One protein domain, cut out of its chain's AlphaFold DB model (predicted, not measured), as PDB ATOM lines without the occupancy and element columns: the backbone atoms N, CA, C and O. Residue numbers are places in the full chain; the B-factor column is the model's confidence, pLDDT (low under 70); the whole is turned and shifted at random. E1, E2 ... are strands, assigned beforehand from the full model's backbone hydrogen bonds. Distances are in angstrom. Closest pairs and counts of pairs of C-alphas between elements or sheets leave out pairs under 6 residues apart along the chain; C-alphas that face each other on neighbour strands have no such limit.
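What this domain is: This is residues 66 to 72 and 87 to 232 of the 309 residues of an uncharacterized protein of Neisseriales bacterium (UniProt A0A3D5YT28). Three twisted sheets of four strands stand face to face in a row, like three blades one after another: E1 to E4 at one end, E5 to E8 in the middle and E9 to E12 at the other end. The first strands E1, E5 and E9 lie toward one side of the row and the last strands E4, E8 and E12 toward the opposite side, and the chain fills one blade before it passes to the next. The printed part has 153 residues, with twelve named strands in the order E1 to E12 and no named helix; the sheets run E1 E2 E3 E4, E5 E6 E7 E8 and E9 E10 E11 E12, antiparallel throughout. The class is all strand, and the whole is compact, with a radius of gyration of the C-alphas of 15.5 A and spans of 45 by 37 by 26 A.

Where its parts are: Residues 66 to 72 and 87 to 102 come first and hold no named element. E1 takes residues 103 to 105, with C-alpha 103 at (37.701, -49.060, -30.054). E2, residues 108 to 115, is 21.8 A long; E3 holds residues 120 to 125 and E4 residues 128 to 133. E5 has residues 140 to 144. E6, residues 148 to 158, is the longest strand by residues and measures 29.3 A, from C-alpha 148 at (33.484, -37.036, -27.696). E7, residues 161 to 170, measures 28.7 A, and E8, residues 173 to 180, 19.7 A. E9 takes residues 186 to 191, E10 198 to 203, E11 214 to 219 and E12 226 to 229, where C-alpha 229 stands at (44.710, -20.291, -41.747).

How they stand to each other: Each sheet is a meander, each strand the antiparallel neighbour of the one before. In the first, E1 and E2 form a hairpin with N 103 and O 110 at 2.9 A, within hydrogen-bond range. The pairing is staggered: E2 pairs with E1 over residues 108 to 110 and with E3 over residues 110 to 115, with N 113 and O 122 at 2.9 A. E3 and E4 have N 123 and O 131 at 2.9 A. In the second sheet, N 142 and O 150 of E5 and E6 are 2.8 A apart, N 151 and O 167 of E6 and E7 2.8 A, and N 168 and O 175 of E7 and E8 2.9 A. In the third, N 190 and O 199 of E9 and E10 are 3.0 A apart, N 200 and O 217 of E10 and E11 2.8 A, and N 218 and O 226 of E11 and E12 2.8 A. The sheets form a stack of sheets, face to face in turn. The first and second have best planes 3 degrees apart, and the closest C-alphas of E4 and E6, those of Val 133 and Ala 155, are 4.3 A apart. The second and third have best planes 20 degrees apart; the closest C-alphas of E5 and E9, those of Tyr 140 and Val 189, are 7.5 A apart. E4 and E9 are apart. Outside the named strands, residues 96 to 97 pair antiparallel with residues 137 to 138.

The domain as a whole: The two C-alphas farthest apart, those of Glu 67 and Ser 117, are 48.0 A apart. Residues 73 to 86 are not printed, and C-alphas 72 and 87 across this cut are 18.9 A apart. No link between named strands is long; E4 to E5, E9 to E10, E10 to E11 and E11 to E12 are short, and the others are tight. The mean pLDDT of the printed part is 77.9; 24 residues are under 70, among them residues 66 to 72 and 87 to 95.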
ATOM      1  N   GLN A  66      52.493 -20.405 -33.618       34.94
ATOM      2  CA  GLN A  66      53.423 -21.470 -33.248       34.94
ATOM      3  C   GLN A  66      53.747 -21.492 -31.744       34.94
ATOM      4  O   GLN A  66      53.925 -22.569 -31.185       34.94
ATOM      5  N   GLU A  67      53.734 -20.336 -31.074       31.70
ATOM      6  CA  GLU A  67      53.928 -20.224 -29.621       31.70
ATOM      7  C   GLU A  67      52.647 -20.537 -28.810       31.70
ATOM      8  O   GLU A  67      52.716 -21.005 -27.675       31.70
ATOM      9  N   GLN A  68      51.454 -20.357 -29.396       36.12
ATOM     10  CA  GLN A  68      50.168 -20.759 -28.788       36.12
ATOM     11  C   GLN A  68      49.811 -22.232 -29.026       36.12
ATOM     12  O   GLN A  68      48.925 -22.796 -28.371       36.12
ATOM     13  N   LEU A  69      50.487 -22.850 -29.985       39.41
ATOM     14  CA  LEU A  69      50.332 -24.227 -30.392       39.41
ATOM     15  C   LEU A  69      51.388 -25.068 -29.663       39.41
ATOM     16  O   LEU A  69      52.486 -25.268 -30.168       39.41
ATOM     17  N   ASN A  70      51.037 -25.610 -28.491       33.41
ATOM     18  CA  ASN A  70      51.740 -26.744 -27.868       33.41
ATOM     19  C   ASN A  70      51.611 -27.989 -28.778       33.41
ATOM     20  O   ASN A  70      50.899 -28.948 -28.479       33.41
ATOM     21  N   LEU A  71      52.229 -27.938 -29.956       39.81
ATOM     22  CA  LEU A  71      52.253 -28.994 -30.954       39.81
ATOM     23  C   LEU A  71      53.564 -29.746 -30.777       39.81
ATOM     24  O   LEU A  71      54.618 -29.285 -31.211       39.81
ATOM     25  N   ASN A  72      53.492 -30.917 -30.147       33.03
ATOM     26  CA  ASN A  72      54.604 -31.856 -30.175       33.03
ATOM     27  C   ASN A  72      54.954 -32.144 -31.640       33.03
ATOM     28  O   ASN A  72      54.093 -32.522 -32.437       33.03
ATOM     29  N   GLU A  87      42.826 -42.790 -20.283       25.55
ATOM     30  CA  GLU A  87      43.000 -41.857 -19.174       25.55
ATOM     31  C   GLU A  87      42.963 -40.429 -19.725       25.55
ATOM     32  O   GLU A  87      43.611 -40.094 -20.730       25.55
ATOM     33  N   SER A  88      42.149 -39.593 -19.072       33.25
ATOM     34  CA  SER A  88      41.922 -38.198 -19.433       33.25
ATOM     35  C   SER A  88      43.251 -37.504 -19.715       33.25
ATOM     36  O   SER A  88      44.125 -37.526 -18.854       33.25
ATOM     37  N   THR A  89      43.364 -36.847 -20.873       38.34
ATOM     38  CA  THR A  89      44.517 -36.065 -21.384       38.34
ATOM     39  C   THR A  89      45.470 -36.736 -22.377       38.34
ATOM     40  O   THR A  89      46.453 -36.107 -22.765       38.34
ATOM     41  N   THR A  90      45.165 -37.918 -22.907       39.06
ATOM     42  CA  THR A  90      46.021 -38.537 -23.932       39.06
ATOM     43  C   THR A  90      45.577 -38.195 -25.362       39.06
ATOM     44  O   THR A  90      44.568 -38.669 -25.872       39.06
ATOM     45  N   THR A  91      46.365 -37.357 -26.045       44.91
ATOM     46  CA  THR A  91      46.499 -37.397 -27.508       44.91
ATOM     47  C   THR A  91      47.161 -38.729 -27.851       44.91
ATOM     48  O   THR A  91      48.359 -38.879 -27.601       44.91
ATOM     49  N   SER A  92      46.429 -39.724 -28.360       41.06
ATOM     50  CA  SER A  92      47.098 -40.942 -28.828       41.06
ATOM     51  C   SER A  92      47.841 -40.619 -30.124       41.06
ATOM     52  O   SER A  92      47.225 -40.355 -31.152       41.06
ATOM     53  N   VAL A  93      49.174 -40.612 -30.041       46.81
ATOM     54  CA  VAL A  93      50.119 -40.464 -31.165       46.81
ATOM     55  C   VAL A  93      50.368 -41.816 -31.855       46.81
ATOM     56  O   VAL A  93      51.085 -41.889 -32.850       46.81
ATOM     57  N   LYS A  94      49.784 -42.910 -31.344       54.25
ATOM     58  CA  LYS A  94      49.944 -44.240 -31.930       54.25
ATOM     59  C   LYS A  94      48.780 -44.541 -32.880       54.25
ATOM     60  O   LYS A  94      47.631 -44.416 -32.442       54.25
ATOM     61  N   PRO A  95      49.057 -44.967 -34.125       67.25
ATOM     62  CA  PRO A  95      48.012 -45.398 -35.037       67.25
ATOM     63  C   PRO A  95      47.241 -46.581 -34.442       67.25
ATOM     64  O   PRO A  95      47.852 -47.533 -33.950       67.25
ATOM     65  N   ILE A  96      45.909 -46.512 -34.475       79.19
ATOM     66  CA  ILE A  96      45.017 -47.581 -33.995       79.19
ATOM     67  C   ILE A  96      44.570 -48.382 -35.211       79.19
ATOM     68  O   ILE A  96      44.033 -47.802 -36.152       79.19
ATOM     69  N   ASN A  97      44.769 -49.698 -35.214       85.69
ATOM     70  CA  ASN A  97      44.331 -50.532 -36.327       85.69
ATOM     71  C   ASN A  97      42.979 -51.168 -36.005       85.69
ATOM     72  O   ASN A  97      42.920 -52.199 -35.344       85.69
ATOM     73  N   LEU A  98      41.895 -50.607 -36.541       86.38
ATOM     74  CA  LEU A  98      40.529 -51.072 -36.278       86.38
ATOM     75  C   LEU A  98      40.228 -52.484 -36.816       86.38
ATOM     76  O   LEU A  98      39.161 -53.024 -36.540       86.38
ATOM     77  N   LEU A  99      41.137 -53.082 -37.596       86.25
ATOM     78  CA  LEU A  99      41.026 -54.477 -38.035       86.25
ATOM     79  C   LEU A  99      41.426 -55.463 -36.925       86.25
ATOM     80  O   LEU A  99      40.866 -56.552 -36.838       86.25
ATOM     81  N   SER A 100      42.426 -55.105 -36.116       82.56
ATOM     82  CA  SER A 100      42.938 -55.937 -35.017       82.56
ATOM     83  C   SER A 100      42.455 -55.473 -33.647       82.56
ATOM     84  O   SER A 100      42.360 -56.283 -32.729       82.56
ATOM     85  N   ASP A 101      42.150 -54.184 -33.518       79.62
ATOM     86  CA  ASP A 101      41.743 -53.535 -32.283       79.62
ATOM     87  C   ASP A 101      40.281 -53.098 -32.372       79.62
ATOM     88  O   ASP A 101      39.815 -52.600 -33.396       79.62
ATOM     89  N   THR A 102      39.551 -53.239 -31.271       79.25
ATOM     90  CA  THR A 102      38.203 -52.682 -31.130       79.25
ATOM     91  C   THR A 102      38.270 -51.437 -30.263       79.25
ATOM     92  O   THR A 102      38.757 -51.485 -29.130       79.25
ATOM     93  N   LEU A 103      37.778 -50.316 -30.786       80.69
ATOM     94  CA  LEU A 103      37.701 -49.060 -30.054       80.69
ATOM     95  C   LEU A 103      36.340 -48.954 -29.368       80.69
ATOM     96  O   LEU A 103      35.305 -49.094 -30.009       80.69
ATOM     97  N   TYR A 104      36.328 -48.667 -28.070       78.00
ATOM     98  CA  TYR A 104      35.091 -48.491 -27.309       78.00
ATOM     99  C   TYR A 104      34.813 -47.007 -27.073       78.00
ATOM    100  O   TYR A 104      35.680 -46.261 -26.620       78.00
ATOM    101  N   SER A 105      33.584 -46.590 -27.367       77.31
ATOM    102  CA  SER A 105      33.068 -45.244 -27.114       77.31
ATOM    103  C   SER A 105      31.748 -45.313 -26.341       77.31
ATOM    104  O   SER A 105      31.186 -46.390 -26.147       77.31
ATOM    105  N   VAL A 106      31.206 -44.160 -25.943       76.81
ATOM    106  CA  VAL A 106      29.861 -44.073 -25.340       76.81
ATOM    107  C   VAL A 106      28.752 -44.559 -26.277       76.81
ATOM    108  O   VAL A 106      27.704 -44.996 -25.813       76.81
ATOM    109  N   LEU A 107      28.995 -44.524 -27.591       78.94
ATOM    110  CA  LEU A 107      28.086 -45.058 -28.602       78.94
ATOM    111  C   LEU A 107      28.260 -46.562 -28.813       78.94
ATOM    112  O   LEU A 107      27.448 -47.159 -29.509       78.94
ATOM    113  N   GLY A 108      29.288 -47.165 -28.215       81.62
ATOM    114  CA  GLY A 108      29.597 -48.587 -28.282       81.62
ATOM    115  C   GLY A 108      30.876 -48.905 -29.053       81.62
ATOM    116  O   GLY A 108      31.797 -48.081 -29.106       81.62
ATOM    117  N   GLU A 109      30.959 -50.126 -29.578       85.00
ATOM    118  CA  GLU A 109      32.173 -50.681 -30.179       85.00
ATOM    119  C   GLU A 109      32.342 -50.252 -31.641       85.00
ATOM    120  O   GLU A 109      31.405 -50.331 -32.437       85.00
ATOM    121  N   LEU A 110      33.550 -49.822 -31.995       87.88
ATOM    122  CA  LEU A 110      33.980 -49.489 -33.345       87.88
ATOM    123  C   LEU A 110      35.070 -50.471 -33.782       87.88
ATOM    124  O   LEU A 110      36.095 -50.612 -33.113       87.88
ATOM    125  N   HIS A 111      34.866 -51.107 -34.929       87.81
ATOM    126  CA  HIS A 111      35.846 -51.984 -35.567       87.81
ATOM    127  C   HIS A 111      35.745 -51.886 -37.094       87.81
ATOM    128  O   HIS A 111      34.800 -51.309 -37.637       87.81
ATOM    129  N   ALA A 112      36.729 -52.444 -37.790       91.56
ATOM    130  CA  ALA A 112      36.786 -52.509 -39.242       91.56
ATOM    131  C   ALA A 112      36.793 -53.964 -39.715       91.56
ATOM    132  O   ALA A 112      37.427 -54.826 -39.111       91.56
ATOM    133  N   ILE A 113      36.136 -54.225 -40.841       92.25
ATOM    134  CA  ILE A 113      36.204 -55.507 -41.548       92.25
ATOM    135  C   ILE A 113      36.689 -55.235 -42.966       92.25
ATOM    136  O   ILE A 113      36.224 -54.300 -43.613       92.25
ATOM    137  N   TYR A 114      37.622 -56.046 -43.460       91.62
ATOM    138  CA  TYR A 114      38.052 -55.961 -44.852       91.62
ATOM    139  C   TYR A 114      37.004 -56.588 -45.779       91.62
ATOM    140  O   TYR A 114      36.676 -57.770 -45.649       91.62
ATOM    141  N   ASP A 115      36.492 -55.801 -46.720       87.94
ATOM    142  CA  ASP A 115      35.585 -56.249 -47.766       87.94
ATOM    143  C   ASP A 115      36.377 -56.574 -49.037       87.94
ATOM    144  O   ASP A 115      36.867 -55.704 -49.761       87.94
ATOM    145  N   VAL A 116      36.474 -57.871 -49.321       86.69
ATOM    146  CA  VAL A 116      37.214 -58.412 -50.468       86.69
ATOM    147  C   VAL A 116      36.600 -57.972 -51.803       86.69
ATOM    148  O   VAL A 116      37.313 -57.893 -52.799       86.69
ATOM    149  N   SER A 117      35.296 -57.679 -51.843       85.88
ATOM    150  CA  SER A 117      34.599 -57.326 -53.084       85.88
ATOM    151  C   SER A 117      34.895 -55.898 -53.545       85.88
ATOM    152  O   SER A 117      35.102 -55.667 -54.736       85.88
ATOM    153  N   SER A 118      34.963 -54.956 -52.604       83.06
ATOM    154  CA  SER A 118      35.298 -53.553 -52.861       83.06
ATOM    155  C   SER A 118      36.792 -53.252 -52.706       83.06
ATOM    156  O   SER A 118      37.237 -52.172 -53.087       83.06
ATOM    157  N   MET A 119      37.573 -54.199 -52.171       85.56
ATOM    158  CA  MET A 119      38.972 -54.011 -51.773       85.56
ATOM    159  C   MET A 119      39.159 -52.844 -50.786       85.56
ATOM    160  O   MET A 119      40.201 -52.189 -50.778       85.56
ATOM    161  N   GLN A 120      38.150 -52.589 -49.954       87.75
ATOM    162  CA  GLN A 120      38.116 -51.517 -48.958       87.75
ATOM    163  C   GLN A 120      37.793 -52.080 -47.573       87.75
ATOM    164  O   GLN A 120      37.413 -53.240 -47.422       87.75
ATOM    165  N   PHE A 121      37.939 -51.259 -46.538       90.38
ATOM    166  CA  PHE A 121      37.489 -51.597 -45.194       90.38
ATOM    167  C   PHE A 121      36.105 -51.008 -44.948       90.38
ATOM    168  O   PHE A 121      35.835 -49.859 -45.280       90.38
ATOM    169  N   MET A 122      35.230 -51.783 -44.323       91.62
ATOM    170  CA  MET A 122      33.937 -51.332 -43.836       91.62
ATOM    171  C   MET A 122      34.049 -51.082 -42.335       91.62
ATOM    172  O   MET A 122      34.373 -51.999 -41.578       91.62
ATOM    173  N   LEU A 123      33.794 -49.846 -41.901       90.88
ATOM    174  CA  LEU A 123      33.703 -49.517 -40.483       90.88
ATOM    175  C   LEU A 123      32.322 -49.893 -39.942       90.88
ATOM    176  O   LEU A 123      31.304 -49.601 -40.575       90.88
ATOM    177  N   PHE A 124      32.296 -50.487 -38.751       91.06
ATOM    178  CA  PHE A 124      31.089 -50.879 -38.032       91.06
ATOM    179  C   PHE A 124      31.049 -50.232 -36.653       91.06
ATOM    180  O   PHE A 124      32.010 -50.342 -35.897       91.06
ATOM    181  N   LEU A 125      29.915 -49.620 -36.313       90.19
ATOM    182  CA  LEU A 125      29.592 -49.142 -34.970       90.19
ATOM    183  C   LEU A 125      28.448 -49.995 -34.410       90.19
ATOM    184  O   LEU A 125      27.362 -50.004 -34.989       90.19
ATOM    185  N   ASN A 126      28.680 -50.733 -33.320       89.12
ATOM    186  CA  ASN A 126      27.734 -51.721 -32.772       89.12
ATOM    187  C   ASN A 126      27.132 -52.625 -33.855       89.12
ATOM    188  O   ASN A 126      25.911 -52.708 -34.007       89.12
ATOM    189  N   GLN A 127      27.996 -53.250 -34.659       87.38
ATOM    190  CA  GLN A 127      27.605 -54.154 -35.752       87.38
ATOM    191  C   GLN A 127      26.777 -53.493 -36.871       87.38
ATOM    192  O   GLN A 127      26.338 -54.169 -37.800       87.38
ATOM    193  N   THR A 128      26.602 -52.170 -36.839       89.56
ATOM    194  CA  THR A 128      25.950 -51.405 -37.904       89.56
ATOM    195  C   THR A 128      27.019 -50.797 -38.811       89.56
ATOM    196  O   THR A 128      27.888 -50.085 -38.303       89.56
ATOM    197  N   PRO A 129      26.997 -51.051 -40.132       90.38
ATOM    198  CA  PRO A 129      27.965 -50.457 -41.047       90.38
ATOM    199  C   PRO A 129      27.763 -48.939 -41.109       90.38
ATOM    200  O   PRO A 129      26.634 -48.473 -41.264       90.38
ATOM    201  N   ILE A 130      28.852 -48.175 -40.995       88.38
ATOM    202  CA  ILE A 130      28.806 -46.704 -40.991       88.38
ATOM    203  C   ILE A 130      29.444 -46.077 -42.233       88.38
ATOM    204  O   ILE A 130      28.869 -45.144 -42.787       88.38
ATOM    205  N   MET A 131      30.601 -46.564 -42.696       87.12
ATOM    206  CA  MET A 131      31.271 -46.020 -43.884       87.12
ATOM    207  C   MET A 131      32.390 -46.915 -44.420       87.12
ATOM    208  O   MET A 131      33.040 -47.628 -43.649       87.12
ATOM    209  N   GLN A 132      32.607 -46.879 -45.738       87.81
ATOM    210  CA  GLN A 132      33.751 -47.527 -46.379       87.81
ATOM    211  C   GLN A 132      34.970 -46.609 -46.312       87.81
ATOM    212  O   GLN A 132      34.836 -45.391 -46.425       87.81
ATOM    213  N   VAL A 133      36.143 -47.197 -46.084       87.88
ATOM    214  CA  VAL A 133      37.409 -46.483 -45.919       87.88
ATOM    215  C   VAL A 133      38.553 -47.244 -46.584       87.88
ATOM    216  O   VAL A 133      38.565 -48.474 -46.651       87.88
ATOM    217  N   HIS A 134      39.550 -46.507 -47.060       85.25
ATOM    218  CA  HIS A 134      40.735 -47.054 -47.705       85.25
ATOM    219  C   HIS A 134      41.633 -47.822 -46.728       85.25
ATOM    220  O   HIS A 134      42.241 -48.820 -47.106       85.25
ATOM    221  N   THR A 135      41.715 -47.377 -45.472       85.44
ATOM    222  CA  THR A 135      42.551 -47.999 -44.440       85.44
ATOM    223  C   THR A 135      41.781 -48.191 -43.137       85.44
ATOM    224  O   THR A 135      40.989 -47.339 -42.745       85.44
ATOM    225  N   SER A 136      42.037 -49.299 -42.437       85.88
ATOM    226  CA  SER A 136      41.569 -49.525 -41.061       85.88
ATOM    227  C   SER A 136      42.393 -48.769 -40.015       85.88
ATOM    228  O   SER A 136      42.097 -48.850 -38.821       85.88
ATOM    229  N   ILE A 137      43.455 -48.082 -40.439       86.12
ATOM    230  CA  ILE A 137      44.367 -47.362 -39.559       86.12
ATOM    231  C   ILE A 137      43.795 -45.979 -39.256       86.12
ATOM    232  O   ILE A 137      43.609 -45.157 -40.151       86.12
ATOM    233  N   VAL A 138      43.567 -45.718 -37.973       84.50
ATOM    234  CA  VAL A 138      43.277 -44.387 -37.452       84.50
ATOM    235  C   VAL A 138      44.588 -43.657 -37.208       84.50
ATOM    236  O   VAL A 138      45.376 -44.096 -36.371       84.50
ATOM    237  N   ASP A 139      44.802 -42.545 -37.910       80.25
ATOM    238  CA  ASP A 139      46.025 -41.743 -37.802       80.25
ATOM    239  C   ASP A 139      46.070 -40.968 -36.477       80.25
ATOM    240  O   ASP A 139      47.118 -40.883 -35.838       80.25
ATOM    241  N   TYR A 140      44.925 -40.422 -36.046       81.44
ATOM    242  CA  TYR A 140      44.812 -39.659 -34.801       81.44
ATOM    243  C   TYR A 140      43.480 -39.897 -34.094       81.44
ATOM    244  O   TYR A 140      42.431 -39.971 -34.733       81.44
ATOM    245  N   ALA A 141      43.513 -39.932 -32.762       81.31
ATOM    246  CA  ALA A 141      42.329 -40.007 -31.915       81.31
ATOM    247  C   ALA A 141      42.382 -38.945 -30.808       81.31
ATOM    248  O   ALA A 141      43.411 -38.762 -30.153       81.31
ATOM    249  N   PHE A 142      41.262 -38.262 -30.585       77.50
ATOM    250  CA  PHE A 142      41.115 -37.209 -29.584       77.50
ATOM    251  C   PHE A 142      39.873 -37.439 -28.740       77.50
ATOM    252  O   PHE A 142      38.848 -37.880 -29.246       77.50
ATOM    253  N   GLN A 143      39.942 -37.050 -27.473       74.50
ATOM    254  CA  GLN A 143      38.770 -36.938 -26.617       74.50
ATOM    255  C   GLN A 143      38.481 -35.454 -26.377       74.50
ATOM    256  O   GLN A 143      39.231 -34.779 -25.670       74.50
ATOM    257  N   LEU A 144      37.411 -34.929 -26.977       72.50
ATOM    258  CA  LEU A 144      36.944 -33.561 -26.740       72.50
ATOM    259  C   LEU A 144      35.888 -33.559 -25.630       72.50
ATOM    260  O   LEU A 144      35.010 -34.421 -25.585       72.50
ATOM    261  N   SER A 145      35.985 -32.589 -24.713       67.75
ATOM    262  CA  SER A 145      35.007 -32.365 -23.632       67.75
ATOM    263  C   SER A 145      34.659 -33.618 -22.805       67.75
ATOM    264  O   SER A 145      33.548 -33.753 -22.303       67.75
ATOM    265  N   GLY A 146      35.602 -34.558 -22.673       62.84
ATOM    266  CA  GLY A 146      35.475 -35.764 -21.846       62.84
ATOM    267  C   GLY A 146      34.570 -36.877 -22.389       62.84
ATOM    268  O   GLY A 146      34.633 -37.983 -21.864       62.84
ATOM    269  N   GLN A 147      33.777 -36.653 -23.440       62.75
ATOM    270  CA  GLN A 147      32.849 -37.675 -23.960       62.75
ATOM    271  C   GLN A 147      32.890 -37.868 -25.476       62.75
ATOM    272  O   GLN A 147      32.362 -38.864 -25.959       62.75
ATOM    273  N   HIS A 148      33.501 -36.957 -26.236       73.38
ATOM    274  CA  HIS A 148      33.484 -37.036 -27.696       73.38
ATOM    275  C   HIS A 148      34.781 -37.658 -28.182       73.38
ATOM    276  O   HIS A 148      35.839 -37.039 -28.064       73.38
ATOM    277  N   VAL A 149      34.703 -38.874 -28.718       79.75
ATOM    278  CA  VAL A 149      35.859 -39.508 -29.351       79.75
ATOM    279  C   VAL A 149      35.890 -39.084 -30.810       79.75
ATOM    280  O   VAL A 149      34.974 -39.386 -31.568       79.75
ATOM    281  N   ILE A 150      36.940 -38.374 -31.203       83.69
ATOM    282  CA  ILE A 150      37.140 -37.898 -32.565       83.69
ATOM    283  C   ILE A 150      38.295 -38.656 -33.192       83.69
ATOM    284  O   ILE A 150      39.411 -38.608 -32.677       83.69
ATOM    285  N   LEU A 151      38.036 -39.317 -34.311       86.38
ATOM    286  CA  LEU A 151      39.032 -40.059 -35.069       86.38
ATOM    287  C   LEU A 151      39.326 -39.333 -36.380       86.38
ATOM    288  O   LEU A 151      38.410 -38.823 -37.024       86.38
ATOM    289  N   VAL A 152      40.594 -39.303 -36.773       85.50
ATOM    290  CA  VAL A 152      41.068 -38.745 -38.042       85.50
ATOM    291  C   VAL A 152      41.815 -39.837 -38.789       85.50
ATOM    292  O   VAL A 152      42.713 -40.461 -38.220       85.50
ATOM    293  N   PHE A 153      41.447 -40.066 -40.045       84.19
ATOM    294  CA  PHE A 153      42.084 -41.074 -40.894       84.19
ATOM    295  C   PHE A 153      41.886 -40.782 -42.379       84.19
ATOM    296  O   PHE A 153      40.968 -40.054 -42.765       84.19
ATOM    297  N   ALA A 154      42.737 -41.370 -43.219       83.12
ATOM    298  CA  ALA A 154      42.549 -41.384 -44.667       83.12
ATOM    299  C   ALA A 154      41.376 -42.308 -45.057       83.12
ATOM    300  O   ALA A 154      41.486 -43.532 -45.028       83.12
ATOM    301  N   ALA A 155      40.240 -41.726 -45.433       84.69
ATOM    302  CA  ALA A 155      39.073 -42.481 -45.878       84.69
ATOM    303  C   ALA A 155      39.186 -42.925 -47.337       84.69
ATOM    304  O   ALA A 155      38.682 -43.987 -47.675       84.69
ATOM    305  N   GLU A 156      39.861 -42.167 -48.201       83.81
ATOM    306  CA  GLU A 156      39.978 -42.515 -49.622       83.81
ATOM    307  C   GLU A 156      41.349 -42.134 -50.187       83.81
ATOM    308  O   GLU A 156      42.066 -41.301 -49.626       83.81
ATOM    309  N   ILE A 157      41.703 -42.745 -51.321       80.06
ATOM    310  CA  ILE A 157      42.838 -42.336 -52.152       80.06
ATOM    311  C   ILE A 157      42.324 -42.056 -53.560       80.06
ATOM    312  O   ILE A 157      41.776 -42.947 -54.211       80.06
ATOM    313  N   VAL A 158      42.558 -40.839 -54.047       77.00
ATOM    314  CA  VAL A 158      42.236 -40.425 -55.416       77.00
ATOM    315  C   VAL A 158      43.546 -40.186 -56.157       77.00
ATOM    316  O   VAL A 158      44.240 -39.193 -55.956       77.00
ATOM    317  N   GLY A 159      43.937 -41.140 -57.003       76.94
ATOM    318  CA  GLY A 159      45.225 -41.094 -57.693       76.94
ATOM    319  C   GLY A 159      46.402 -41.205 -56.720       76.94
ATOM    320  O   GLY A 159      46.770 -42.307 -56.321       76.94
ATOM    321  N   ARG A 160      47.031 -40.073 -56.384       68.25
ATOM    322  CA  ARG A 160      48.152 -39.993 -55.424       68.25
ATOM    323  C   ARG A 160      47.808 -39.205 -54.159       68.25
ATOM    324  O   ARG A 160      48.676 -39.065 -53.298       68.25
ATOM    325  N   ASP A 161      46.575 -38.722 -54.069       74.56
ATOM    326  CA  ASP A 161      46.125 -37.801 -53.038       74.56
ATOM    327  C   ASP A 161      45.245 -38.534 -52.024       74.56
ATOM    328  O   ASP A 161      44.516 -39.469 -52.371       74.56
ATOM    329  N   TYR A 162      45.345 -38.126 -50.760       79.62
ATOM    330  CA  TYR A 162      44.639 -38.753 -49.646       79.62
ATOM    331  C   TYR A 162      43.454 -37.888 -49.237       79.62
ATOM    332  O   TYR A 162      43.587 -36.690 -48.992       79.62
ATOM    333  N   VAL A 163      42.293 -38.519 -49.110       86.38
ATOM    334  CA  VAL A 163      41.076 -37.879 -48.624       86.38
ATOM    335  C   VAL A 163      40.932 -38.199 -47.146       86.38
ATOM    336  O   VAL A 163      40.589 -39.320 -46.768       86.38
ATOM    337  N   TYR A 164      41.206 -37.220 -46.292       87.50
ATOM    338  CA  TYR A 164      41.067 -37.390 -44.849       87.50
ATOM    339  C   TYR A 164      39.615 -37.188 -44.415       87.50
ATOM    340  O   TYR A 164      38.878 -36.405 -45.006       87.50
ATOM    341  N   THR A 165      39.198 -37.900 -43.376       88.38
ATOM    342  CA  THR A 165      37.859 -37.818 -42.780       88.38
ATOM    343  C   THR A 165      37.979 -37.652 -41.276       88.38
ATOM    344  O   THR A 165      38.917 -38.161 -40.658       88.38
ATOM    345  N   ILE A 166      37.008 -36.951 -40.688       89.38
ATOM    346  CA  ILE A 166      36.780 -36.957 -39.243       89.38
ATOM    347  C   ILE A 166      35.557 -37.821 -38.935       89.38
ATOM    348  O   ILE A 166      34.469 -37.561 -39.453       89.38
ATOM    349  N   LEU A 167      35.718 -38.804 -38.052       89.38
ATOM    350  CA  LEU A 167      34.611 -39.513 -37.412       89.38
ATOM    351  C   LEU A 167      34.449 -38.984 -35.986       89.38
ATOM    352  O   LEU A 167      35.326 -39.173 -35.147       89.38
ATOM    353  N   ASP A 168      33.328 -38.321 -35.722       87.94
ATOM    354  CA  ASP A 168      32.939 -37.856 -34.391       87.94
ATOM    355  C   ASP A 168      31.966 -38.852 -33.759       87.94
ATOM    356  O   ASP A 168      30.877 -39.085 -34.286       87.94
ATOM    357  N   LEU A 169      32.368 -39.442 -32.637       83.94
ATOM    358  CA  LEU A 169      31.554 -40.306 -31.790       83.94
ATOM    359  C   LEU A 169      31.148 -39.517 -30.536       83.94
ATOM    360  O   LEU A 169      31.765 -39.642 -29.473       83.94
ATOM    361  N   SER A 170      30.126 -38.672 -30.680       75.44
ATOM    362  CA  SER A 170      29.588 -37.829 -29.606       75.44
ATOM    363  C   SER A 170      28.498 -38.543 -28.797       75.44
ATOM    364  O   SER A 170      27.900 -39.510 -29.264       75.44
ATOM    365  N   ALA A 171      28.189 -38.057 -27.591       65.94
ATOM    366  CA  ALA A 171      27.154 -38.657 -26.740       65.94
ATOM    367  C   ALA A 171      25.739 -38.606 -27.359       65.94
ATOM    368  O   ALA A 171      24.923 -39.485 -27.088       65.94
ATOM    369  N   ASP A 172      25.475 -37.633 -28.238       67.81
ATOM    370  CA  ASP A 172      24.179 -37.447 -28.909       67.81
ATOM    371  C   ASP A 172      24.072 -38.209 -30.251       67.81
ATOM    372  O   ASP A 172      23.048 -38.137 -30.936       67.81
ATOM    373  N   GLY A 173      25.122 -38.941 -30.649       76.62
ATOM    374  CA  GLY A 173      25.189 -39.718 -31.891       76.62
ATOM    375  C   GLY A 173      26.555 -39.652 -32.577       76.62
ATOM    376  O   GLY A 173      27.477 -38.988 -32.107       76.62
ATOM    377  N   HIS A 174      26.694 -40.333 -33.719       81.62
ATOM    378  CA  HIS A 174      27.912 -40.261 -34.529       81.62
ATOM    379  C   HIS A 174      27.731 -39.359 -35.750       81.62
ATOM    380  O   HIS A 174      26.633 -39.218 -36.295       81.62
ATOM    381  N   ARG A 175      28.837 -38.783 -36.218       81.06
ATOM    382  CA  ARG A 175      28.890 -38.001 -37.447       81.06
ATOM    383  C   ARG A 175      30.162 -38.306 -38.219       81.06
ATOM    384  O   ARG A 175      31.259 -38.214 -37.681       81.06
ATOM    385  N   VAL A 176      29.994 -38.585 -39.506       80.88
ATOM    386  CA  VAL A 176      31.095 -38.691 -40.461       80.88
ATOM    387  C   VAL A 176      31.217 -37.372 -41.207       80.88
ATOM    388  O   VAL A 176      30.238 -36.861 -41.754       80.88
ATOM    389  N   MET A 177      32.418 -36.813 -41.223       78.06
ATOM    390  CA  MET A 177      32.761 -35.644 -42.018       78.06
ATOM    391  C   MET A 177      33.713 -36.064 -43.115       78.06
ATOM    392  O   MET A 177      34.923 -36.157 -42.900       78.06
ATOM    393  N   HIS A 178      33.123 -36.333 -44.272       68.56
ATOM    394  CA  HIS A 178      33.863 -36.630 -45.482       68.56
ATOM    395  C   HIS A 178      34.657 -35.405 -45.930       68.56
ATOM    396  O   HIS A 178      34.172 -34.280 -45.818       68.56
ATOM    397  N   GLU A 179      35.856 -35.664 -46.445       73.75
ATOM    398  CA  GLU A 179      36.753 -34.680 -47.054       73.75
ATOM    399  C   GLU A 179      37.111 -33.515 -46.132       73.75
ATOM    400  O   GLU A 179      36.540 -32.424 -46.151       73.75
ATOM    401  N   VAL A 180      38.125 -33.747 -45.313       78.25
ATOM    402  CA  VAL A 180      38.695 -32.716 -44.469       78.25
ATOM    403  C   VAL A 180      39.931 -32.148 -45.143       78.25
ATOM    404  O   VAL A 180      40.890 -32.869 -45.408       78.25
ATOM    405  N   GLY A 181      39.904 -30.843 -45.407       74.75
ATOM    406  CA  GLY A 181      40.999 -30.138 -46.061       74.75
ATOM    407  C   GLY A 181      40.791 -29.984 -47.567       74.75
ATOM    408  O   GLY A 181      39.695 -29.661 -48.014       74.75
ATOM    409  N   ASN A 182      41.864 -30.150 -48.340       70.94
ATOM    410  CA  ASN A 182      41.891 -29.897 -49.786       70.94
ATOM    411  C   ASN A 182      42.663 -30.978 -50.572       70.94
ATOM    412  O   ASN A 182      43.367 -30.641 -51.521       70.94
ATOM    413  N   TYR A 183      42.567 -32.246 -50.161       76.31
ATOM    414  CA  TYR A 183      43.267 -33.398 -50.770       76.31
ATOM    415  C   TYR A 183      44.795 -33.411 -50.611       76.31
ATOM    416  O   TYR A 183      45.453 -34.381 -50.986       76.31
ATOM    417  N   GLU A 184      45.378 -32.374 -50.009       80.75
ATOM    418  CA  GLU A 184      46.804 -32.349 -49.712       80.75
ATOM    419  C   GLU A 184      47.168 -33.256 -48.538       80.75
ATOM    420  O   GLU A 184      46.332 -33.703 -47.751       80.75
ATOM    421  N   GLN A 185      48.464 -33.519 -48.398       79.25
ATOM    422  CA  GLN A 185      48.970 -34.330 -47.304       79.25
ATOM    423  C   GLN A 185      48.709 -33.651 -45.952       79.25
ATOM    424  O   GLN A 185      49.092 -32.495 -45.734       79.25
ATOM    425  N   LEU A 186      48.124 -34.401 -45.016       80.44
ATOM    426  CA  LEU A 186      48.037 -34.008 -43.614       80.44
ATOM    427  C   LEU A 186      49.443 -34.061 -42.998       80.44
ATOM    428  O   LEU A 186      50.075 -35.116 -42.949       80.44
ATOM    429  N   ILE A 187      49.953 -32.912 -42.559       81.94
ATOM    430  CA  ILE A 187      51.315 -32.759 -42.014       81.94
ATOM    431  C   ILE A 187      51.337 -32.589 -40.495       81.94
ATOM    432  O   ILE A 187      52.407 -32.561 -39.887       81.94
ATOM    433  N   GLY A 188      50.170 -32.460 -39.867       79.25
ATOM    434  CA  GLY A 188      50.064 -32.446 -38.418       79.25
ATOM    435  C   GLY A 188      48.639 -32.253 -37.931       79.25
ATOM    436  O   GLY A 188      47.816 -31.625 -38.594       79.25
ATOM    437  N   VAL A 189      48.374 -32.766 -36.735       80.00
ATOM    438  CA  VAL A 189      47.101 -32.596 -36.039       80.00
ATOM    439  C   VAL A 189      47.383 -32.258 -34.589       80.00
ATOM    440  O   VAL A 189      48.330 -32.772 -33.998       80.00
ATOM    441  N   GLY A 190      46.570 -31.392 -34.003       80.69
ATOM    442  CA  GLY A 190      46.656 -31.091 -32.584       80.69
ATOM    443  C   GLY A 190      45.395 -30.445 -32.055       80.69
ATOM    444  O   GLY A 190      44.394 -30.331 -32.757       80.69
ATOM    445  N   LEU A 191      45.449 -30.016 -30.801       80.19
ATOM    446  CA  LEU A 191      44.366 -29.285 -30.161       80.19
ATOM    447  C   LEU A 191      44.702 -27.794 -30.099       80.19
ATOM    448  O   LEU A 191      45.867 -27.414 -29.975       80.19
ATOM    449  N   ASN A 192      43.676 -26.944 -30.141       74.50
ATOM    450  CA  ASN A 192      43.844 -25.532 -29.811       74.50
ATOM    451  C   ASN A 192      44.240 -25.350 -28.330       74.50
ATOM    452  O   ASN A 192      44.090 -26.257 -27.510       74.50
ATOM    453  N   SER A 193      44.691 -24.149 -27.958       74.50
ATOM    454  CA  SER A 193      45.131 -23.831 -26.585       74.50
ATOM    455  C   SER A 193      44.081 -24.138 -25.508       74.50
ATOM    456  O   SER A 193      44.417 -24.509 -24.386       74.50
ATOM    457  N   LYS A 194      42.793 -24.044 -25.861       75.94
ATOM    458  CA  LYS A 194      41.649 -24.340 -24.988       75.94
ATOM    459  C   LYS A 194      41.238 -25.818 -24.970       75.94
ATOM    460  O   LYS A 194      40.258 -26.143 -24.308       75.94
ATOM    461  N   LYS A 195      41.912 -26.695 -25.725       75.12
ATOM    462  CA  LYS A 195      41.583 -28.125 -25.900       75.12
ATOM    463  C   LYS A 195      40.119 -28.401 -26.276       75.12
ATOM    464  O   LYS A 195      39.560 -29.436 -25.934       75.12
ATOM    465  N   SER A 196      39.500 -27.457 -26.976       78.56
ATOM    466  CA  SER A 196      38.087 -27.496 -27.384       78.56
ATOM    467  C   SER A 196      37.910 -27.800 -28.867       78.56
ATOM    468  O   SER A 196      36.825 -28.191 -29.282       78.56
ATOM    469  N   CYS A 197      38.964 -27.623 -29.665       83.31
ATOM    470  CA  CYS A 197      38.926 -27.864 -31.098       83.31
ATOM    471  C   CYS A 197      40.192 -28.574 -31.568       83.31
ATOM    472  O   CYS A 197      41.282 -28.312 -31.055       83.31
ATOM    473  N   ILE A 198      40.031 -29.417 -32.580       84.69
ATOM    474  CA  ILE A 198      41.102 -30.070 -33.322       84.69
ATOM    475  C   ILE A 198      41.534 -29.146 -34.456       84.69
ATOM    476  O   ILE A 198      40.700 -28.560 -35.145       84.69
ATOM    477  N   LEU A 199      42.840 -29.019 -34.631       85.81
ATOM    478  CA  LEU A 199      43.492 -28.265 -35.689       85.81
ATOM    479  C   LEU A 199      44.218 -29.245 -36.601       85.81
ATOM    480  O   LEU A 199      45.029 -30.041 -36.133       85.81
ATOM    481  N   LEU A 200      43.925 -29.174 -37.891       86.25
ATOM    482  CA  LEU A 200      44.438 -30.058 -38.928       86.25
ATOM    483  C   LEU A 200      45.271 -29.222 -39.889       86.25
ATOM    484  O   LEU A 200      44.771 -28.273 -40.495       86.25
ATOM    485  N   ARG A 201      46.554 -29.554 -39.992       86.38
ATOM    486  CA  ARG A 201      47.533 -28.848 -40.814       86.38
ATOM    487  C   ARG A 201      47.739 -29.623 -42.097       86.38
ATOM    488  O   ARG A 201      48.166 -30.776 -42.052       86.38
ATOM    489  N   PHE A 202      47.499 -28.970 -43.222       85.69
ATOM    490  CA  PHE A 202      47.715 -29.556 -44.539       85.69
ATOM    491  C   PHE A 202      48.834 -28.825 -45.258       85.69
ATOM    492  O   PHE A 202      48.944 -27.599 -45.162       85.69
ATOM    493  N   ALA A 203      49.653 -29.587 -45.976       83.25
ATOM    494  CA  ALA A 203      50.640 -29.019 -46.876       83.25
ATOM    495  C   ALA A 203      49.962 -28.150 -47.947       83.25
ATOM    496  O   ALA A 203      48.774 -28.302 -48.245       83.25
ATOM    497  N   ASP A 204      50.731 -27.238 -48.530       85.50
ATOM    498  CA  ASP A 204      50.318 -26.560 -49.751       85.50
ATOM    499  C   ASP A 204      50.524 -27.476 -50.970       85.50
ATOM    500  O   ASP A 204      51.558 -28.137 -51.118       85.50
ATOM    501  N   ALA A 205      49.550 -27.462 -51.878       82.31
ATOM    502  CA  ALA A 205      49.604 -28.133 -53.171       82.31
ATOM    503  C   ALA A 205      50.789 -27.679 -54.024       82.31
ATOM    504  O   ALA A 205      51.419 -28.464 -54.748       82.31
ATOM    505  N   ARG A 206      51.095 -26.384 -53.941       87.44
ATOM    506  CA  ARG A 206      52.065 -25.684 -54.771       87.44
ATOM    507  C   ARG A 206      53.475 -26.091 -54.374       87.44
ATOM    508  O   ARG A 206      53.977 -25.761 -53.311       87.44
ATOM    509  N   LYS A 207      54.190 -26.756 -55.282       86.44
ATOM    510  CA  LYS A 207      55.522 -27.319 -54.990       86.44
ATOM    511  C   LYS A 207      56.654 -26.283 -54.856       86.44
ATOM    512  O   LYS A 207      57.814 -26.663 -54.712       86.44
ATOM    513  N   TYR A 208      56.342 -24.992 -54.957       88.06
ATOM    514  CA  TYR A 208      57.288 -23.877 -54.817       88.06
ATOM    515  C   TYR A 208      57.195 -23.157 -53.469       88.06
ATOM    516  O   TYR A 208      57.986 -22.243 -53.222       88.06
ATOM    517  N   THR A 209      56.245 -23.540 -52.620       86.69
ATOM    518  CA  THR A 209      55.989 -22.856 -51.358       86.69
ATOM    519  C   THR A 209      57.046 -23.175 -50.312       86.69
ATOM    520  O   THR A 209      57.848 -24.106 -50.440       86.69
ATOM    521  N   GLU A 210      57.121 -22.321 -49.296       84.00
ATOM    522  CA  GLU A 210      58.007 -22.546 -48.162       84.00
ATOM    523  C   GLU A 210      57.506 -23.719 -47.314       84.00
ATOM    524  O   GLU A 210      56.318 -24.026 -47.281       84.00
ATOM    525  N   ARG A 211      58.417 -24.387 -46.601       78.12
ATOM    526  CA  ARG A 211      58.076 -25.558 -45.777       78.12
ATOM    527  C   ARG A 211      57.100 -25.220 -44.640       78.12
ATOM    528  O   ARG A 211      56.368 -26.091 -44.183       78.12
ATOM    529  N   ASP A 212      57.146 -23.985 -44.158       78.81
ATOM    530  CA  ASP A 212      56.273 -23.416 -43.132       78.81
ATOM    531  C   ASP A 212      54.994 -22.788 -43.709       78.81
ATOM    532  O   ASP A 212      54.186 -22.276 -42.942       78.81
ATOM    533  N   ASP A 213      54.783 -22.831 -45.028       85.88
ATOM    534  CA  ASP A 213      53.540 -22.380 -45.643       85.88
ATOM    535  C   ASP A 213      52.542 -23.537 -45.710       85.88
ATOM    536  O   ASP A 213      52.657 -24.465 -46.514       85.88
ATOM    537  N   TYR A 214      51.586 -23.502 -44.793       85.75
ATOM    538  CA  TYR A 214      50.558 -24.512 -44.637       85.75
ATOM    539  C   TYR A 214      49.233 -23.842 -44.300       85.75
ATOM    540  O   TYR A 214      49.169 -22.754 -43.731       85.75
ATOM    541  N   GLN A 215      48.160 -24.548 -44.603       88.00
ATOM    542  CA  GLN A 215      46.804 -24.168 -44.226       88.00
ATOM    543  C   GLN A 215      46.380 -24.942 -42.981       88.00
ATOM    544  O   GLN A 215      46.813 -26.076 -42.744       88.00
ATOM    545  N   VAL A 216      45.499 -24.329 -42.196       88.00
ATOM    546  CA  VAL A 216      44.953 -24.927 -40.980       88.00
ATOM    547  C   VAL A 216      43.444 -24.949 -41.068       88.00
ATOM    548  O   VAL A 216      42.798 -23.933 -41.326       88.00
ATOM    549  N   TYR A 217      42.896 -26.122 -40.801       88.62
ATOM    550  CA  TYR A 217      41.475 -26.365 -40.672       88.62
ATOM    551  C   TYR A 217      41.146 -26.673 -39.215       88.62
ATOM    552  O   TYR A 217      41.902 -27.361 -38.534       88.62
ATOM    553  N   GLN A 218      40.026 -26.160 -38.726       87.88
ATOM    554  CA  GLN A 218      39.595 -26.288 -37.344       87.88
ATOM    555  C   GLN A 218      38.259 -27.020 -37.257       87.88
ATOM    556  O   GLN A 218      37.304 -26.696 -37.964       87.88
ATOM    557  N   TYR A 219      38.191 -27.973 -36.332       86.88
ATOM    558  CA  TYR A 219      36.995 -28.730 -35.996       86.88
ATOM    559  C   TYR A 219      36.696 -28.647 -34.497       86.88
ATOM    560  O   TYR A 219      37.531 -29.026 -33.684       86.88
ATOM    561  N   CYS A 220      35.507 -28.178 -34.116       83.25
ATOM    562  CA  CYS A 220      35.131 -27.947 -32.710       83.25
ATOM    563  C   CYS A 220      33.982 -28.846 -32.215       83.25
ATOM    564  O   CYS A 220      33.278 -28.473 -31.282       83.25
ATOM    565  N   GLY A 221      33.713 -29.979 -32.869       76.38
ATOM    566  CA  GLY A 221      32.606 -30.874 -32.488       76.38
ATOM    567  C   GLY A 221      31.208 -30.408 -32.922       76.38
ATOM    568  O   GLY A 221      30.267 -31.189 -32.901       76.38
ATOM    569  N   ILE A 222      31.048 -29.161 -33.382       68.25
ATOM    570  CA  ILE A 222      29.767 -28.597 -33.840       68.25
ATOM    571  C   ILE A 222      29.948 -28.051 -35.261       68.25
ATOM    572  O   ILE A 222      30.835 -27.239 -35.502       68.25
ATOM    573  N   GLY A 223      29.107 -28.480 -36.208       70.25
ATOM    574  CA  GLY A 223      29.125 -27.947 -37.581       70.25
ATOM    575  C   GLY A 223      30.262 -28.475 -38.466       70.25
ATOM    576  O   GLY A 223      30.796 -29.552 -38.203       70.25
ATOM    577  N   ASN A 224      30.557 -27.764 -39.558       75.88
ATOM    578  CA  ASN A 224      31.562 -28.157 -40.551       75.88
ATOM    579  C   ASN A 224      32.986 -27.777 -40.118       75.88
ATOM    580  O   ASN A 224      33.177 -26.960 -39.220       75.88
ATOM    581  N   VAL A 225      33.988 -28.356 -40.782       85.50
ATOM    582  CA  VAL A 225      35.387 -27.959 -40.612       85.50
ATOM    583  C   VAL A 225      35.583 -26.577 -41.242       85.50
ATOM    584  O   VAL A 225      35.219 -26.368 -42.398       85.50
ATOM    585  N   ALA A 226      36.159 -25.635 -40.496       86.62
ATOM    586  CA  ALA A 226      36.415 -24.276 -40.969       86.62
ATOM    587  C   ALA A 226      37.901 -24.076 -41.280       86.62
ATOM    588  O   ALA A 226      38.751 -24.442 -40.471       86.62
ATOM    589  N   LYS A 227      38.236 -23.458 -42.417       88.38
ATOM    590  CA  LYS A 227      39.608 -22.998 -42.674       88.38
ATOM    591  C   LYS A 227      39.884 -21.769 -41.803       88.38
ATOM    592  O   LYS A 227      39.143 -20.792 -41.870       88.38
ATOM    593  N   VAL A 228      40.934 -21.832 -40.989       88.06
ATOM    594  CA  VAL A 228      41.324 -20.765 -40.046       88.06
ATOM    595  C   VAL A 228      42.682 -20.152 -40.360       88.06
ATOM    596  O   VAL A 228      42.961 -19.041 -39.921       88.06
ATOM    597  N   LEU A 229      43.504 -20.845 -41.147       86.69
ATOM    598  CA  LEU A 229      44.710 -20.291 -41.747       86.69
ATOM    599  C   LEU A 229      44.746 -20.701 -43.212       86.69
ATOM    600  O   LEU A 229      44.598 -21.886 -43.521       86.69
ATOM    601  N   ASP A 230      44.940 -19.723 -44.088       88.06
ATOM    602  CA  ASP A 230      45.207 -19.967 -45.498       88.06
ATOM    603  C   ASP A 230      46.697 -19.812 -45.793       88.06
ATOM    604  O   ASP A 230      47.436 -19.175 -45.040       88.06
ATOM    605  N   VAL A 231      47.119 -20.409 -46.900       88.25
ATOM    606  CA  VAL A 231      48.498 -20.331 -47.387       88.25
ATOM    607  C   VAL A 231      48.837 -18.929 -47.899       88.25
ATOM    608  O   VAL A 231      47.957 -18.138 -48.251       88.25
ATOM    609  N   LYS A 232      50.132 -18.605 -47.985       89.94
ATOM    610  CA  LYS A 232      50.598 -17.305 -48.496       89.94
ATOM    611  C   LYS A 232      50.140 -17.104 -49.948       89.94
ATOM    612  O   LYS A 232      50.137 -18.031 -50.761       89.94
TER     613      LYS A 232